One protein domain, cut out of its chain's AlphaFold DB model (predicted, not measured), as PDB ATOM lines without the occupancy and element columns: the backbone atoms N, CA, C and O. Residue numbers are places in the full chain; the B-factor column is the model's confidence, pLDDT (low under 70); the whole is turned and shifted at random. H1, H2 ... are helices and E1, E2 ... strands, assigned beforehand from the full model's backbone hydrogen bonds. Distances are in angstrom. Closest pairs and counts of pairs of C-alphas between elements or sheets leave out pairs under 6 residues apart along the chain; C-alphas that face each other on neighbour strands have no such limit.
ATOM      1  N   VAL A  35     -29.371  54.066 -52.084       46.06
ATOM      2  CA  VAL A  35     -30.581  54.908 -52.021       46.06
ATOM      3  C   VAL A  35     -31.342  54.669 -53.323       46.06
ATOM      4  O   VAL A  35     -30.857  55.087 -54.380       46.06
ATOM      5  N   GLN A  36     -32.464  53.958 -53.270       53.34
ATOM      6  CA  GLN A  36     -33.279  53.672 -54.440       53.34
ATOM      7  C   GLN A  36     -33.995  54.969 -54.846       53.34
ATOM      8  O   GLN A  36     -34.492  55.735 -54.020       53.34
ATOM      9  N   LEU A  37     -33.997  55.292 -56.140       52.28
ATOM     10  CA  LEU A  37     -34.924  56.305 -56.632       52.28
ATOM     11  C   LEU A  37     -36.296  55.656 -56.722       52.28
ATOM     12  O   LEU A  37     -36.455  54.622 -57.370       52.28
ATOM     13  N   TYR A  38     -37.314  56.312 -56.180       54.12
ATOM     14  CA  TYR A  38     -38.684  55.989 -56.551       54.12
ATOM     15  C   TYR A  38     -38.993  56.641 -57.891       54.12
ATOM     16  O   TYR A  38     -39.469  57.776 -57.974       54.12
ATOM     17  N   VAL A  39     -38.746  55.912 -58.974       50.66
ATOM     18  CA  VAL A  39     -39.250  56.316 -60.286       50.66
ATOM     19  C   VAL A  39     -40.724  55.953 -60.337       50.66
ATOM     20  O   VAL A  39     -41.138  54.923 -60.852       50.66
ATOM     21  N   LYS A  40     -41.565  56.841 -59.814       53.44
ATOM     22  CA  LYS A  40     -42.986  56.797 -60.136       53.44
ATOM     23  C   LYS A  40     -43.149  57.300 -61.573       53.44
ATOM     24  O   LYS A  40     -43.495  58.466 -61.754       53.44
ATOM     25  N   ALA A  41     -42.917  56.463 -62.593       49.97
ATOM     26  CA  ALA A  41     -43.391  56.828 -63.930       49.97
ATOM     27  C   ALA A  41     -44.894  56.689 -63.970       49.97
ATOM     28  O   ALA A  41     -45.477  55.703 -64.415       49.97
ATOM     29  N   ILE A  42     -45.515  57.770 -63.533       52.59
ATOM     30  CA  ILE A  42     -46.844  58.120 -63.956       52.59
ATOM     31  C   ILE A  42     -46.728  58.495 -65.427       52.59
ATOM     32  O   ILE A  42     -46.528  59.658 -65.784       52.59
ATOM     33  N   THR A  43     -46.834  57.490 -66.287       53.75
ATOM     34  CA  THR A  43     -47.372  57.744 -67.613       53.75
ATOM     35  C   THR A  43     -48.833  58.016 -67.397       53.75
ATOM     36  O   THR A  43     -49.581  57.093 -67.145       53.75
ATOM     37  N   SER A  44     -49.224  59.290 -67.357       51.78
ATOM     38  CA  SER A  44     -50.640  59.630 -67.258       51.78
ATOM     39  C   SER A  44     -51.390  58.887 -68.377       51.78
ATOM     40  O   SER A  44     -51.070  59.110 -69.549       51.78
ATOM     41  N   PRO A  45     -52.325  57.978 -68.039       51.62
ATOM     42  CA  PRO A  45     -52.854  57.709 -66.697       51.62
ATOM     43  C   PRO A  45     -51.978  56.765 -65.850       51.62
ATOM     44  O   PRO A  45     -51.823  55.588 -66.180       51.62
ATOM     45  N   ALA A  46     -51.473  57.257 -64.708       59.47
ATOM     46  CA  ALA A  46     -51.047  56.342 -63.659       59.47
ATOM     47  C   ALA A  46     -52.278  55.583 -63.200       59.47
ATOM     48  O   ALA A  46     -53.336  56.147 -62.927       59.47
ATOM     49  N   CYS A  47     -52.120  54.288 -63.111       58.22
ATOM     50  CA  CYS A  47     -53.064  53.414 -62.473       58.22
ATOM     51  C   CYS A  47     -52.458  53.175 -61.104       58.22
ATOM     52  O   CYS A  47     -51.465  52.466 -61.003       58.22
ATOM     53  N   ASP A  48     -52.995  53.852 -60.088       59.75
ATOM     54  CA  ASP A  48     -52.524  53.862 -58.697       59.75
ATOM     55  C   ASP A  48     -52.628  52.465 -58.026       59.75
ATOM     56  O   ASP A  48     -53.299  52.283 -57.013       59.75
ATOM     57  N   SER A  49     -52.005  51.443 -58.616       60.91
ATOM     58  CA  SER A  49     -52.090  50.038 -58.235       60.91
ATOM     59  C   SER A  49     -50.765  49.321 -58.489       60.91
ATOM     60  O   SER A  49     -50.225  49.340 -59.593       60.91
ATOM     61  N   TYR A  50     -50.280  48.627 -57.460       50.78
ATOM     62  CA  TYR A  50     -49.139  47.719 -57.529       50.78
ATOM     63  C   TYR A  50     -49.464  46.586 -58.514       50.78
ATOM     64  O   TYR A  50     -50.364  45.789 -58.239       50.78
ATOM     65  N   ARG A  51     -48.728  46.503 -59.636       64.12
ATOM     66  CA  ARG A  51     -48.963  45.640 -60.826       64.12
ATOM     67  C   ARG A  51     -49.811  46.260 -61.929       64.12
ATOM     68  O   ARG A  51     -50.427  45.525 -62.710       64.12
ATOM     69  N   CYS A  52     -49.850  47.580 -62.030       74.44
ATOM     70  CA  CYS A  52     -50.456  48.136 -63.214       74.44
ATOM     71  C   CYS A  52     -49.631  47.835 -64.477       74.44
ATOM     72  O   CYS A  52     -48.405  47.766 -64.447       74.44
ATOM     73  N   LYS A  53     -50.332  47.648 -65.597       86.31
ATOM     74  CA  LYS A  53     -49.760  47.668 -66.936       86.31
ATOM     75  C   LYS A  53     -50.239  48.914 -67.661       86.31
ATOM     76  O   LYS A  53     -51.447  49.100 -67.812       86.31
ATOM     77  N   VAL A  54     -49.311  49.737 -68.142       86.56
ATOM     78  CA  VAL A  54     -49.657  50.883 -68.989       86.56
ATOM     79  C   VAL A  54     -49.418  50.536 -70.449       86.56
ATOM     80  O   VAL A  54     -48.355  50.046 -70.814       86.56
ATOM     81  N   HIS A  55     -50.415  50.783 -71.292       90.31
ATOM     82  CA  HIS A  55     -50.353  50.456 -72.712       90.31
ATOM     83  C   HIS A  55     -49.879  51.656 -73.529       90.31
ATOM     84  O   HIS A  55     -50.571  52.672 -73.605       90.31
ATOM     85  N   TRP A  56     -48.723  51.516 -74.173       92.44
ATOM     86  CA  TRP A  56     -48.173  52.485 -75.116       92.44
ATOM     87  C   TRP A  56     -48.294  51.953 -76.540       92.44
ATOM     88  O   TRP A  56     -48.049  50.776 -76.801       92.44
ATOM     89  N   HIS A  57     -48.636  52.825 -77.477       93.44
ATOM     90  CA  HIS A  57     -48.766  52.502 -78.892       93.44
ATOM     91  C   HIS A  57     -47.735  53.297 -79.679       93.44
ATOM     92  O   HIS A  57     -47.336  54.396 -79.294       93.44
ATOM     93  N   TYR A  58     -47.295  52.754 -80.809       94.19
ATOM     94  CA  TYR A  58     -46.372  53.472 -81.680       94.19
ATOM     95  C   TYR A  58     -46.936  54.834 -82.107       94.19
ATOM     96  O   TYR A  58     -48.053  54.924 -82.620       94.19
ATOM     97  N   GLY A  59     -46.131  55.881 -81.933       93.12
ATOM     98  CA  GLY A  59     -46.506  57.270 -82.174       93.12
ATOM     99  C   GLY A  59     -47.162  57.980 -80.986       93.12
ATOM    100  O   GLY A  59     -47.379  59.186 -81.086       93.12
ATOM    101  N   ASP A  60     -47.453  57.286 -79.880       92.12
ATOM    102  CA  ASP A  60     -47.964  57.933 -78.669       92.12
ATOM    103  C   ASP A  60     -46.924  58.924 -78.124       92.12
ATOM    104  O   ASP A  60     -45.736  58.612 -78.023       92.12
ATOM    105  N   LEU A  61     -47.378  60.123 -77.747       92.12
ATOM    106  CA  LEU A  61     -46.593  61.052 -76.940       92.12
ATOM    107  C   LEU A  61     -46.823  60.712 -75.467       92.12
ATOM    108  O   LEU A  61     -47.901  60.970 -74.929       92.12
ATOM    109  N   VAL A  62     -45.812  60.146 -74.818       89.94
ATOM    110  CA  VAL A  62     -45.854  59.744 -73.410       89.94
ATOM    111  C   VAL A  62     -45.007  60.680 -72.554       89.94
ATOM    112  O   VAL A  62     -44.068  61.318 -73.033       89.94
ATOM    113  N   THR A  63     -45.351  60.783 -71.272       88.44
ATOM    114  CA  THR A  63     -44.561  61.526 -70.281       88.44
ATOM    115  C   THR A  63     -44.080  60.558 -69.218       88.44
ATOM    116  O   THR A  63     -44.890  59.876 -68.598       88.44
ATOM    117  N   ILE A  64     -42.770  60.496 -69.019       87.62
ATOM    118  CA  ILE A  64     -42.116  59.691 -67.992       87.62
ATOM    119  C   ILE A  64     -41.817  60.629 -66.833       87.62
ATOM    120  O   ILE A  64     -41.039  61.560 -67.001       87.62
ATOM    121  N   ASN A  65     -42.436  60.398 -65.682       84.00
ATOM    122  CA  ASN A  65     -42.181  61.165 -64.466       84.00
ATOM    123  C   ASN A  65     -41.347  60.343 -63.476       84.00
ATOM    124  O   ASN A  65     -41.319  59.116 -63.537       84.00
ATOM    125  N   TRP A  66     -40.671  61.006 -62.547       84.19
ATOM    126  CA  TRP A  66     -40.053  60.353 -61.397       84.19
ATOM    127  C   TRP A  66     -40.094  61.264 -60.172       84.19
ATOM    128  O   TRP A  66     -40.060  62.491 -60.289       84.19
ATOM    129  N   LEU A  67     -40.167  60.648 -58.991       80.06
ATOM    130  CA  LEU A  67     -40.128  61.325 -57.697       80.06
ATOM    131  C   LEU A  67     -38.736  61.165 -57.081       80.06
ATOM    132  O   LEU A  67     -37.908  60.390 -57.561       80.06
ATOM    133  N   ASN A  68     -38.453  61.940 -56.037       78.44
ATOM    134  CA  ASN A  68     -37.139  62.007 -55.388       78.44
ATOM    135  C   ASN A  68     -35.996  62.265 -56.386       78.44
ATOM    136  O   ASN A  68     -34.896  61.729 -56.261       78.44
ATOM    137  N   ALA A  69     -36.287  63.101 -57.386       83.19
ATOM    138  CA  ALA A  69     -35.397  63.494 -58.468       83.19
ATOM    139  C   ALA A  69     -33.944  63.743 -58.008       83.19
ATOM    140  O   ALA A  69     -33.691  64.648 -57.197       83.19
ATOM    141  N   PRO A  70     -32.957  62.988 -58.533       81.75
ATOM    142  CA  PRO A  70     -31.567  63.203 -58.173       81.75
ATOM    143  C   PRO A  70     -31.087  64.566 -58.687       81.75
ATOM    144  O   PRO A  70     -31.540  65.081 -59.708       81.75
ATOM    145  N   LYS A  71     -30.107  65.155 -57.994       84.50
ATOM    146  CA  LYS A  71     -29.384  66.317 -58.529       84.50
ATOM    147  C   LYS A  71     -28.509  65.894 -59.718       84.50
ATOM    148  O   LYS A  71     -27.801  64.887 -59.635       84.50
ATOM    149  N   GLY A  72     -28.468  66.733 -60.748       89.25
ATOM    150  CA  GLY A  72     -27.709  66.492 -61.977       89.25
ATOM    151  C   GLY A  72     -28.552  65.790 -63.036       89.25
ATOM    152  O   GLY A  72     -29.775  65.821 -62.961       89.25
ATOM    153  N   ASP A  73     -27.887  65.175 -64.006       93.81
ATOM    154  CA  ASP A  73     -28.550  64.534 -65.140       93.81
ATOM    155  C   ASP A  73     -28.887  63.061 -64.865       93.81
ATOM    156  O   ASP A  73     -28.258  62.390 -64.035       93.81
ATOM    157  N   VAL A  74     -29.863  62.553 -65.612       92.12
ATOM    158  CA  VAL A  74     -30.256  61.143 -65.662       92.12
ATOM    159  C   VAL A  74     -30.243  60.631 -67.100       92.12
ATOM    160  O   VAL A  74     -30.369  61.406 -68.049       92.12
ATOM    161  N   GLU A  75     -30.122  59.321 -67.257       94.19
ATOM    162  CA  GLU A  75     -30.429  58.597 -68.491       94.19
ATOM    163  C   GLU A  75     -31.679  57.733 -68.286       94.19
ATOM    164  O   GLU A  75     -31.993  57.349 -67.157       94.19
ATOM    165  N   ILE A  76     -32.411  57.462 -69.367       93.00
ATOM    166  CA  ILE A  76     -33.672  56.718 -69.327       93.00
ATOM    167  C   ILE A  76     -33.618  55.579 -70.337       93.00
ATOM    168  O   ILE A  76     -33.315  55.794 -71.517       93.00
ATOM    169  N   HIS A  77     -33.983  54.382 -69.889       93.31
ATOM    170  CA  HIS A  77     -34.006  53.167 -70.696       93.31
ATOM    171  C   HIS A  77     -35.369  52.488 -70.636       93.31
ATOM    172  O   HIS A  77     -36.096  52.593 -69.653       93.31
ATOM    173  N   LEU A  78     -35.695  51.762 -71.695       92.38
ATOM    174  CA  LEU A  78     -36.797  50.821 -71.767       92.38
ATOM    175  C   LEU A  78     -36.192  49.416 -71.784       92.38
ATOM    176  O   LEU A  78     -35.537  49.039 -72.756       92.38
ATOM    177  N   VAL A  79     -36.369  48.655 -70.710       92.00
ATOM    178  CA  VAL A  79     -35.725  47.352 -70.496       92.00
ATOM    179  C   VAL A  79     -36.788  46.257 -70.501       92.00
ATOM    180  O   VAL A  79     -37.824  46.437 -69.873       92.00
ATOM    181  N   PRO A  80     -36.618  45.129 -71.209       92.19
ATOM    182  CA  PRO A  80     -37.657  44.108 -71.228       92.19
ATOM    183  C   PRO A  80     -37.855  43.462 -69.849       92.19
ATOM    184  O   PRO A  80     -36.885  43.125 -69.169       92.19
ATOM    185  N   GLU A  81     -39.109  43.200 -69.475       83.62
ATOM    186  CA  GLU A  81     -39.493  42.638 -68.161       83.62
ATOM    187  C   GLU A  81     -38.827  41.287 -67.839       83.62
ATOM    188  O   GLU A  81     -38.627  40.905 -66.685       83.62
ATOM    189  N   THR A  82     -38.456  40.530 -68.873       75.62
ATOM    190  CA  THR A  82     -37.766  39.243 -68.719       75.62
ATOM    191  C   THR A  82     -36.314  39.387 -68.250       75.62
ATOM    192  O   THR A  82     -35.718  38.388 -67.825       75.62
ATOM    193  N   TYR A  83     -35.737  40.589 -68.328       60.19
ATOM    194  CA  TYR A  83     -34.405  40.917 -67.817       60.19
ATOM    195  C   TYR A  83     -34.484  41.599 -66.449       60.19
ATOM    196  O   TYR A  83     -33.764  41.184 -65.541       60.19
ATOM    197  N   SER A  84     -35.419  42.537 -66.255       56.72
ATOM    198  CA  SER A  84     -35.524  43.310 -65.006       56.72
ATOM    199  C   SER A  84     -35.738  42.432 -63.763       56.72
ATOM    200  O   SER A  84     -35.122  42.661 -62.725       56.72
ATOM    201  N   LYS A  85     -36.510  41.340 -63.869       51.31
ATOM    202  CA  LYS A  85     -36.720  40.402 -62.742       51.31
ATOM    203  C   LYS A  85     -35.522  39.502 -62.422       51.31
ATOM    204  O   LYS A  85     -35.394  39.051 -61.285       51.31
ATOM    205  N   ARG A  86     -34.659  39.193 -63.399       46.09
ATOM    206  CA  ARG A  86     -33.558  38.223 -63.217       46.09
ATOM    207  C   ARG A  86     -32.294  38.847 -62.640       46.09
ATOM    208  O   ARG A  86     -31.635  38.192 -61.831       46.09
ATOM    209  N   ASP A  87     -31.994  40.099 -62.973       47.75
ATOM    210  CA  ASP A  87     -30.843  40.790 -62.380       47.75
ATOM    211  C   ASP A  87     -31.092  41.179 -60.916       47.75
ATOM    212  O   ASP A  87     -30.177  41.093 -60.098       47.75
ATOM    213  N   MET A  88     -32.345  41.455 -60.534       46.72
ATOM    214  CA  MET A  88     -32.710  41.629 -59.122       46.72
ATOM    215  C   MET A  88     -32.601  40.328 -58.314       46.72
ATOM    216  O   MET A  88     -32.124  40.355 -57.187       46.72
ATOM    217  N   SER A  89     -32.949  39.174 -58.900       46.44
ATOM    218  CA  SER A  89     -32.755  37.870 -58.240       46.44
ATOM    219  C   SER A  89     -31.279  37.460 -58.119       46.44
ATOM    220  O   SER A  89     -30.965  36.600 -57.299       46.44
ATOM    221  N   SER A  90     -30.381  38.026 -58.931       44.69
ATOM    222  CA  SER A  90     -28.967  37.620 -58.983       44.69
ATOM    223  C   SER A  90     -28.046  38.501 -58.126       44.69
ATOM    224  O   SER A  90     -26.908  38.115 -57.867       44.69
ATOM    225  N   LYS A 180     -35.042  43.657 -76.795       90.00
ATOM    226  CA  LYS A 180     -33.786  44.329 -76.448       90.00
ATOM    227  C   LYS A 180     -34.089  45.575 -75.637       90.00
ATOM    228  O   LYS A 180     -35.121  46.206 -75.864       90.00
ATOM    229  N   SER A 181     -33.174  45.931 -74.741       91.88
ATOM    230  CA  SER A 181     -33.206  47.225 -74.069       91.88
ATOM    231  C   SER A 181     -32.984  48.354 -75.071       91.88
ATOM    232  O   SER A 181     -32.202  48.215 -76.015       91.88
ATOM    233  N   VAL A 182     -33.677  49.469 -74.865       93.44
ATOM    234  CA  VAL A 182     -33.653  50.639 -75.744       93.44
ATOM    235  C   VAL A 182     -33.400  51.877 -74.902       93.44
ATOM    236  O   VAL A 182     -34.107  52.120 -73.930       93.44
ATOM    237  N   THR A 183     -32.422  52.690 -75.284       95.94
ATOM    238  CA  THR A 183     -32.205  53.988 -74.640       95.94
ATOM    239  C   THR A 183     -33.254  54.979 -75.133       95.94
ATOM    240  O   THR A 183     -33.313  55.288 -76.322       95.94
ATOM    241  N   ILE A 184     -34.083  55.477 -74.214       94.38
ATOM    242  CA  ILE A 184     -35.077  56.525 -74.475       94.38
ATOM    243  C   ILE A 184     -34.369  57.879 -74.582       94.38
ATOM    244  O   ILE A 184     -34.591  58.632 -75.530       94.38
ATOM    245  N   THR A 185     -33.487  58.174 -73.627       95.94
ATOM    246  CA  THR A 185     -32.565  59.310 -73.687       95.94
ATOM    247  C   THR A 185     -31.281  58.986 -72.933       95.94
ATOM    248  O   THR A 185     -31.317  58.377 -71.867       95.94
ATOM    249  N   SER A 186     -30.139  59.403 -73.476       96.38
ATOM    250  CA  SER A 186     -28.837  59.268 -72.814       96.38
ATOM    251  C   SER A 186     -28.570  60.374 -71.795       96.38
ATOM    252  O   SER A 186     -27.621  60.278 -71.016       96.38
ATOM    253  N   ARG A 187     -29.361  61.456 -71.821       95.75
ATOM    254  CA  ARG A 187     -29.218  62.581 -70.901       95.75
ATOM    255  C   ARG A 187     -30.474  63.444 -70.870       95.75
ATOM    256  O   ARG A 187     -30.925  63.942 -71.899       95.75
ATOM    257  N   THR A 188     -30.986  63.692 -69.677       94.00
ATOM    258  CA  THR A 188     -31.949  64.759 -69.389       94.00
ATOM    259  C   THR A 188     -31.730  65.276 -67.970       94.00
ATOM    260  O   THR A 188     -31.085  64.599 -67.165       94.00
ATOM    261  N   SER A 189     -32.246  66.467 -67.652       90.94
ATOM    262  CA  SER A 189     -32.186  66.983 -66.283       90.94
ATOM    263  C   SER A 189     -32.894  66.010 -65.353       90.94
ATOM    264  O   SER A 189     -34.047  65.653 -65.579       90.94
ATOM    265  N   GLY A 190     -32.215  65.601 -64.285       84.19
ATOM    266  CA  GLY A 190     -32.775  64.733 -63.261       84.19
ATOM    267  C   GLY A 190     -33.814  65.425 -62.393       84.19
ATOM    268  O   GLY A 190     -34.554  64.732 -61.709       84.19
ATOM    269  N   ARG A 191     -33.902  66.761 -62.412       85.44
ATOM    270  CA  ARG A 191     -34.839  67.528 -61.587       85.44
ATOM    271  C   ARG A 191     -35.480  68.656 -62.379       85.44
ATOM    272  O   ARG A 191     -34.788  69.435 -63.033       85.44
ATOM    273  N   HIS A 192     -36.787  68.770 -62.226       82.25
ATOM    274  CA  HIS A 192     -37.601  69.868 -62.716       82.25
ATOM    275  C   HIS A 192     -38.278  70.559 -61.521       82.25
ATOM    276  O   HIS A 192     -38.237  70.064 -60.386       82.25
ATOM    277  N   ASP A 193     -38.802  71.765 -61.725       77.19
ATOM    278  CA  ASP A 193     -39.598  72.436 -60.697       77.19
ATOM    279  C   ASP A 193     -41.040  71.900 -60.678       77.19
ATOM    280  O   ASP A 193     -41.467  71.160 -61.566       77.19
ATOM    281  N   ALA A 194     -41.805  72.276 -59.652       68.12
ATOM    282  CA  ALA A 194     -43.184  71.817 -59.481       68.12
ATOM    283  C   ALA A 194     -44.148  72.312 -60.579       68.12
ATOM    284  O   ALA A 194     -45.270  71.822 -60.656       68.12
ATOM    285  N   ALA A 195     -43.752  73.284 -61.411       75.44
ATOM    286  CA  ALA A 195     -44.551  73.705 -62.561       75.44
ATOM    287  C   ALA A 195     -44.355  72.770 -63.766       75.44
ATOM    288  O   ALA A 195     -45.171  72.773 -64.690       75.44
ATOM    289  N   HIS A 196     -43.280  71.980 -63.758       71.19
ATOM    290  CA  HIS A 196     -42.852  71.161 -64.883       71.19
ATOM    291  C   HIS A 196     -43.009  69.656 -64.655       71.19
ATOM    292  O   HIS A 196     -43.089  68.924 -65.633       71.19
ATOM    293  N   CYS A 197     -43.152  69.190 -63.414       77.69
ATOM    294  CA  CYS A 197     -43.413  67.780 -63.121       77.69
ATOM    295  C   CYS A 197     -44.544  67.585 -62.102       77.69
ATOM    296  O   CYS A 197     -44.737  68.391 -61.191       77.69
ATOM    297  N   ASP A 198     -45.296  66.493 -62.261       75.06
ATOM    298  CA  ASP A 198     -46.340  66.092 -61.315       75.06
ATOM    299  C   ASP A 198     -45.695  65.378 -60.121       75.06
ATOM    300  O   ASP A 198     -45.268  64.224 -60.212       75.06
ATOM    301  N   ASN A 199     -45.610  66.073 -58.987       72.56
ATOM    302  CA  ASN A 199     -45.100  65.496 -57.747       72.56
ATOM    303  C   ASN A 199     -46.144  64.638 -57.008       72.56
ATOM    304  O   ASN A 199     -45.885  64.200 -55.888       72.56
ATOM    305  N   GLY A 200     -47.333  64.413 -57.575       70.31
ATOM    306  CA  GLY A 200     -48.407  63.651 -56.945       70.31
ATOM    307  C   GLY A 200     -48.906  64.278 -55.643       70.31
ATOM    308  O   GLY A 200     -49.306  63.552 -54.735       70.31
ATOM    309  N   ASN A 201     -48.836  65.609 -55.523       71.62
ATOM    310  CA  ASN A 201     -49.088  66.369 -54.292       71.62
ATOM    311  C   ASN A 201     -48.162  65.998 -53.119       71.62
ATOM    312  O   ASN A 201     -48.500  66.224 -51.956       71.62
ATOM    313  N   THR A 202     -46.993  65.427 -53.402       70.00
ATOM    314  CA  THR A 202     -45.948  65.222 -52.393       70.00
ATOM    315  C   THR A 202     -45.085  66.482 -52.264       70.00
ATOM    316  O   THR A 202     -45.068  67.331 -53.150       70.00
ATOM    317  N   ASN A 203     -44.332  66.622 -51.172       76.44
ATOM    318  CA  ASN A 203     -43.321  67.688 -51.050       76.44
ATOM    319  C   ASN A 203     -41.974  67.289 -51.680       76.44
ATOM    320  O   ASN A 203     -40.952  67.928 -51.417       76.44
ATOM    321  N   GLU A 204     -41.964  66.227 -52.485       78.38
ATOM    322  CA  GLU A 204     -40.750  65.677 -53.067       78.38
ATOM    323  C   GLU A 204     -40.348  66.403 -54.345       78.38
ATOM    324  O   GLU A 204     -41.145  67.017 -55.058       78.38
ATOM    325  N   THR A 205     -39.058  66.317 -54.648       83.62
ATOM    326  CA  THR A 205     -38.512  66.816 -55.907       83.62
ATOM    327  C   THR A 205     -38.878  65.854 -57.022       83.62
ATOM    328  O   THR A 205     -38.709  64.650 -56.848       83.62
ATOM    329  N   CYS A 206     -39.290  66.355 -58.179       86.06
ATOM    330  CA  CYS A 206     -39.655  65.510 -59.309       86.06
ATOM    331  C   CYS A 206     -38.870  65.869 -60.571       86.06
ATOM    332  O   CYS A 206     -38.143  66.867 -60.618       86.06
ATOM    333  N   GLY A 207     -38.986  65.023 -61.584       87.88
ATOM    334  CA  GLY A 207     -38.591  65.337 -62.945       87.88
ATOM    335  C   GLY A 207     -39.524  64.661 -63.939       87.88
ATOM    336  O   GLY A 207     -40.190  63.684 -63.589       87.88
ATOM    337  N   ASP A 208     -39.587  65.203 -65.151       89.38
ATOM    338  CA  ASP A 208     -40.358  64.653 -66.251       89.38
ATOM    339  C   ASP A 208     -39.513  64.550 -67.532       89.38
ATOM    340  O   ASP A 208     -38.481  65.202 -67.710       89.38
ATOM    341  N   PHE A 209     -39.941  63.679 -68.439       91.38
ATOM    342  CA  PHE A 209     -39.392  63.578 -69.781       91.38
ATOM    343  C   PHE A 209     -40.491  63.187 -70.765       91.38
ATOM    344  O   PHE A 209     -41.124  62.138 -70.632       91.38
ATOM    345  N   LYS A 210     -40.712  64.028 -71.777       91.69
ATOM    346  CA  LYS A 210     -41.653  63.743 -72.863       91.69
ATOM    347  C   LYS A 210     -40.956  62.974 -73.969       91.69
ATOM    348  O   LYS A 210     -39.908  63.390 -74.456       91.69
ATOM    349  N   TRP A 211     -41.576  61.887 -74.396       92.94
ATOM    350  CA  TRP A 211     -41.025  61.008 -75.409       92.94
ATOM    351  C   TRP A 211     -42.113  60.530 -76.359       92.94
ATOM    352  O   TRP A 211     -43.216  60.196 -75.935       92.94
ATOM    353  N   THR A 212     -41.796  60.485 -77.649       94.94
ATOM    354  CA  THR A 212     -42.675  59.874 -78.645       94.94
ATOM    355  C   THR A 212     -42.239  58.436 -78.851       94.94
ATOM    356  O   THR A 212     -41.098  58.193 -79.253       94.94
ATOM    357  N   VAL A 213     -43.147  57.489 -78.622       93.69
ATOM    358  CA  VAL A 213     -42.890  56.068 -78.871       93.69
ATOM    359  C   VAL A 213     -42.577  55.902 -80.365       93.69
ATOM    360  O   VAL A 213     -43.420  56.249 -81.200       93.69
ATOM    361  N   PRO A 214     -41.382  55.422 -80.749       93.88
ATOM    362  CA  PRO A 214     -40.961  55.373 -82.142       93.88
ATOM    363  C   PRO A 214     -41.833  54.410 -82.946       93.88
ATOM    364  O   PRO A 214     -42.522  53.558 -82.394       93.88
ATOM    365  N   ALA A 215     -41.804  54.543 -84.269       88.88
ATOM    366  CA  ALA A 215     -42.567  53.675 -85.152       88.88
ATOM    367  C   ALA A 215     -42.109  52.202 -85.085       88.88
ATOM    368  O   ALA A 215     -41.040  51.863 -84.563       88.88
ATOM    369  N   VAL A 216     -42.936  51.331 -85.669       79.88
ATOM    370  CA  VAL A 216     -42.661  49.898 -85.838       79.88
ATOM    371  C   VAL A 216     -41.252  49.691 -86.406       79.88
ATOM    372  O   VAL A 216     -40.869  50.333 -87.382       79.88
ATOM    373  N   GLY A 217     -40.496  48.768 -85.810       82.38
ATOM    374  CA  GLY A 217     -39.153  48.385 -86.261       82.38
ATOM    375  C   GLY A 217     -38.012  48.932 -85.400       82.38
ATOM    376  O   GLY A 217     -36.952  48.314 -85.368       82.38
ATOM    377  N   SER A 218     -38.225  50.016 -84.645       86.00
ATOM    378  CA  SER A 218     -37.233  50.509 -83.670       86.00
ATOM    379  C   SER A 218     -37.357  49.833 -82.304       86.00
ATOM    380  O   SER A 218     -36.355  49.632 -81.623       86.00
ATOM    381  N   ILE A 219     -38.579  49.467 -81.907       91.25
ATOM    382  CA  ILE A 219     -38.878  48.776 -80.647       91.25
ATOM    383  C   ILE A 219     -39.856  47.649 -80.960       91.25
ATOM    384  O   ILE A 219     -40.875  47.877 -81.613       91.25
ATOM    385  N   ALA A 220     -39.539  46.431 -80.527       92.19
ATOM    386  CA  ALA A 220     -40.430  45.289 -80.689       92.19
ATOM    387  C   ALA A 220     -41.654  45.423 -79.758       92.19
ATOM    388  O   ALA A 220     -41.514  45.946 -78.655       92.19
ATOM    389  N   PRO A 221     -42.849  44.960 -80.158       92.81
ATOM    390  CA  PRO A 221     -43.977  44.882 -79.236       92.81
ATOM    391  C   PRO A 221     -43.651  43.948 -78.065       92.81
ATOM    392  O   PRO A 221     -43.046  42.893 -78.273       92.81
ATOM    393  N   GLY A 222     -44.065  44.299 -76.851       92.81
ATOM    394  CA  GLY A 222     -43.773  43.489 -75.670       92.81
ATOM    395  C   GLY A 222     -43.945  44.215 -74.342       92.81
ATOM    396  O   GLY A 222     -44.397  45.357 -74.293       92.81
ATOM    397  N   GLU A 223     -43.581  43.518 -73.266       92.12
ATOM    398  CA  GLU A 223     -43.587  44.050 -71.903       92.12
ATOM    399  C   GLU A 223     -42.196  44.548 -71.513       92.12
ATOM    400  O   GLU A 223     -41.191  43.839 -71.634       92.12
ATOM    401  N   TYR A 224     -42.166  45.776 -71.022       91.62
ATOM    402  CA  TYR A 224     -40.972  46.508 -70.655       91.62
ATOM    403  C   TYR A 224     -41.145  47.161 -69.286       91.62
ATOM    404  O   TYR A 224     -42.255  47.394 -68.823       91.62
ATOM    405  N   THR A 225     -40.032  47.509 -68.670       88.56
ATOM    406  CA  THR A 225     -39.918  48.378 -67.507       88.56
ATOM    407  C   THR A 225     -39.156  49.622 -67.960       88.56
ATOM    408  O   THR A 225     -38.198  49.515 -68.731       88.56
ATOM    409  N   VAL A 226     -39.562  50.808 -67.517       89.12
ATOM    410  CA  VAL A 226     -38.743  52.008 -67.714       89.12
ATOM    411  C   VAL A 226     -37.774  52.119 -66.546       89.12
ATOM    412  O   VAL A 226     -38.158  51.965 -65.388       89.12
ATOM    413  N   GLU A 227     -36.517  52.399 -66.856       88.44
ATOM    414  CA  GLU A 227     -35.466  52.628 -65.872       88.44
ATOM    415  C   GLU A 227     -34.946  54.054 -65.997       88.44
ATOM    416  O   GLU A 227     -34.703  54.526 -67.107       88.44
ATOM    417  N   VAL A 228     -34.731  54.728 -64.869       88.25
ATOM    418  CA  VAL A 228     -34.072  56.043 -64.824       88.25
ATOM    419  C   VAL A 228     -32.825  55.923 -63.968       88.25
ATOM    420  O   VAL A 228     -32.917  55.533 -62.806       88.25
ATOM    421  N   HIS A 229     -31.662  56.246 -64.528       88.69
ATOM    422  CA  HIS A 229     -30.365  56.100 -63.867       88.69
ATOM    423  C   HIS A 229     -29.720  57.470 -63.683       88.69
ATOM    424  O   HIS A 229     -29.601  58.250 -64.625       88.69
ATOM    425  N   SER A 230     -29.265  57.780 -62.469       87.25
ATOM    426  CA  SER A 230     -28.518  59.009 -62.208       87.25
ATOM    427  C   SER A 230     -27.110  58.942 -62.798       87.25
ATOM    428  O   SER A 230     -26.306  58.083 -62.430       87.25
ATOM    429  N   LEU A 231     -26.760  59.924 -63.635       89.06
ATOM    430  CA  LEU A 231     -25.412  60.040 -64.199       89.06
ATOM    431  C   LEU A 231     -24.387  60.523 -63.162       89.06
ATOM    432  O   LEU A 231     -23.202  60.206 -63.256       89.06
ATOM    433  N   SER A 232     -24.834  61.277 -62.155       85.00
ATOM    434  CA  SER A 232     -23.981  61.781 -61.072       85.00
ATOM    435  C   SER A 232     -23.783  60.755 -59.948       85.00
ATOM    436  O   SER A 232     -22.769  60.791 -59.249       85.00
ATOM    437  N   LYS A 233     -24.727  59.821 -59.771       81.44
ATOM    438  CA  LYS A 233     -24.709  58.805 -58.712       81.44
ATOM    439  C   LYS A 233     -25.055  57.423 -59.274       81.44
ATOM    440  O   LYS A 233     -26.202  57.007 -59.251       81.44
ATOM    441  N   LYS A 234     -24.043  56.648 -59.669       76.88
ATOM    442  CA  LYS A 234     -24.209  55.337 -60.337       76.88
ATOM    443  C   LYS A 234     -25.042  54.273 -59.593       76.88
ATOM    444  O   LYS A 234     -25.418  53.282 -60.197       76.88
ATOM    445  N   LYS A 235     -25.289  54.437 -58.288       74.12
ATOM    446  CA  LYS A 235     -26.115  53.521 -57.470       74.12
ATOM    447  C   LYS A 235     -27.570  53.976 -57.315       74.12
ATOM    448  O   LYS A 235     -28.303  53.403 -56.524       74.12
ATOM    449  N   VAL A 236     -27.938  55.060 -57.984       66.44
ATOM    450  CA  VAL A 236     -29.207  55.754 -57.806       66.44
ATOM    451  C   VAL A 236     -29.977  55.563 -59.106       66.44
ATOM    452  O   VAL A 236     -29.762  56.280 -60.083       66.44
ATOM    453  N   TYR A 237     -30.810  54.531 -59.118       74.69
ATOM    454  CA  TYR A 237     -31.693  54.160 -60.216       74.69
ATOM    455  C   TYR A 237     -33.105  53.956 -59.674       74.69
ATOM    456  O   TYR A 237     -33.284  53.725 -58.476       74.69
ATOM    457  N   GLY A 238     -34.104  54.019 -60.544       73.81
ATOM    458  CA  GLY A 238     -35.441  53.568 -60.192       73.81
ATOM    459  C   GLY A 238     -36.197  53.004 -61.375       73.81
ATOM    460  O   GLY A 238     -35.818  53.200 -62.533       73.81
ATOM    461  N   TYR A 239     -37.269  52.302 -61.038       75.56
ATOM    462  CA  TYR A 239     -38.068  51.510 -61.957       75.56
ATOM    463  C   TYR A 239     -39.530  51.882 -61.871       75.56
ATOM    464  O   TYR A 239     -40.009  52.336 -60.833       75.56
ATOM    465  N   THR A 240     -40.226  51.610 -62.958       73.56
ATOM    466  CA  THR A 240     -41.649  51.880 -63.109       73.56
ATOM    467  C   THR A 240     -42.460  50.601 -63.041       73.56
ATOM    468  O   THR A 240     -41.916  49.498 -63.079       73.56
ATOM    469  N   ASP A 241     -43.782  50.754 -63.035       73.50
ATOM    470  CA  ASP A 241     -44.691  49.679 -63.417       73.50
ATOM    471  C   ASP A 241     -44.428  49.194 -64.857       73.50
ATOM    472  O   ASP A 241     -43.737  49.848 -65.651       73.50
ATOM    473  N   THR A 242     -44.996  48.038 -65.199       86.69
ATOM    474  CA  THR A 242     -44.830  47.416 -66.513       86.69
ATOM    475  C   THR A 242     -45.495  48.254 -67.610       86.69
ATOM    476  O   THR A 242     -46.672  48.611 -67.545       86.69
ATOM    477  N   VAL A 243     -44.756  48.503 -68.681       89.38
ATOM    478  CA  VAL A 243     -45.213  49.139 -69.912       89.38
ATOM    479  C   VAL A 243     -45.405  48.075 -70.985       89.38
ATOM    480  O   VAL A 243     -44.498  47.304 -71.287       89.38
ATOM    481  N   VAL A 244     -46.580  48.050 -71.606       92.50
ATOM    482  CA  VAL A 244     -46.896  47.177 -72.737       92.50
ATOM    483  C   VAL A 244     -46.837  48.007 -74.013       92.50
ATOM    484  O   VAL A 244     -47.728  48.816 -74.265       92.50
TER     485      VAL A 244
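What this domain is: This is residues 35 to 90 and 180 to 244 of the 251 residues of an uncharacterized protein of Tilletiaria anomala (strain ATCC 24038 / CBS 436.72 / UBC 951) (UniProt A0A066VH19). This is a small sandwich: the two-stranded sheet E2 E5 covers one face of a curled five-stranded sheet, with the strands of the two crossed at 44 degrees. The helix H1 stands up from the larger sheet over E6. The printed part has 121 residues with one named helix and seven named strands, which follow along the chain as E1 E2 E3 H1 E4 E5 E6 E7; of the 62 residues in named elements strands hold 52, and the class is mostly strand; the larger sheet, in the order E1 E7 E6 E3 E4, is mixed and the smaller antiparallel. The whole is compact, with a radius of gyration of the C-alphas of 13.6 A and spans of 37 by 33 by 28 A.

How they stand to each other: Begin in the strongly twisted larger sheet with E6, residues 222 to 230. It forms a hairpin with E7, residues 237 to 244, which bends by 60 degrees at residue 241; look for N 243 and O 224, 2.7 A apart and within hydrogen-bond range, as are the N and O pairs below. E3, residues 73 to 80, is E6's other neighbour, antiparallel, with N 225 and O 79 at 2.7 A. Edge strand E4, residues 182 to 189, is antiparallel to E3, with N 74 and O 188 at 2.8 A. Edge strand E1, residues 53 to 57, is parallel to E7, with N 244 and O 54 at 2.8 A. In the other sheet E2, residues 61 to 67, and E5, residues 206 to 212, are antiparallel, with N 62 and O 211 at 2.8 A. H1, residues 81 to 90, is on the larger sheet, and its closest C-alphas to E6 are Glu 81 and Tyr 224, 4.8 A apart. In H1, 3 of 6 O i to N i+4 pairs are within range.

Where its parts are: Find C-alpha 53 at (-49.760, 47.668, -66.936), where E1 begins. E6 runs 25.6 A, E3 23.2 A and E7 20.9 A, ending at C-alpha 244 (-46.896, 47.177, -72.737).

The domain as a whole: Residues 91 to 179 are not printed; C-alphas 90 and 180 are 19.3 A apart across this cut. The link E4 to E5 is long. Look for pLDDT under 70 at residues 35 to 51, 83 to 90, 194 and 236.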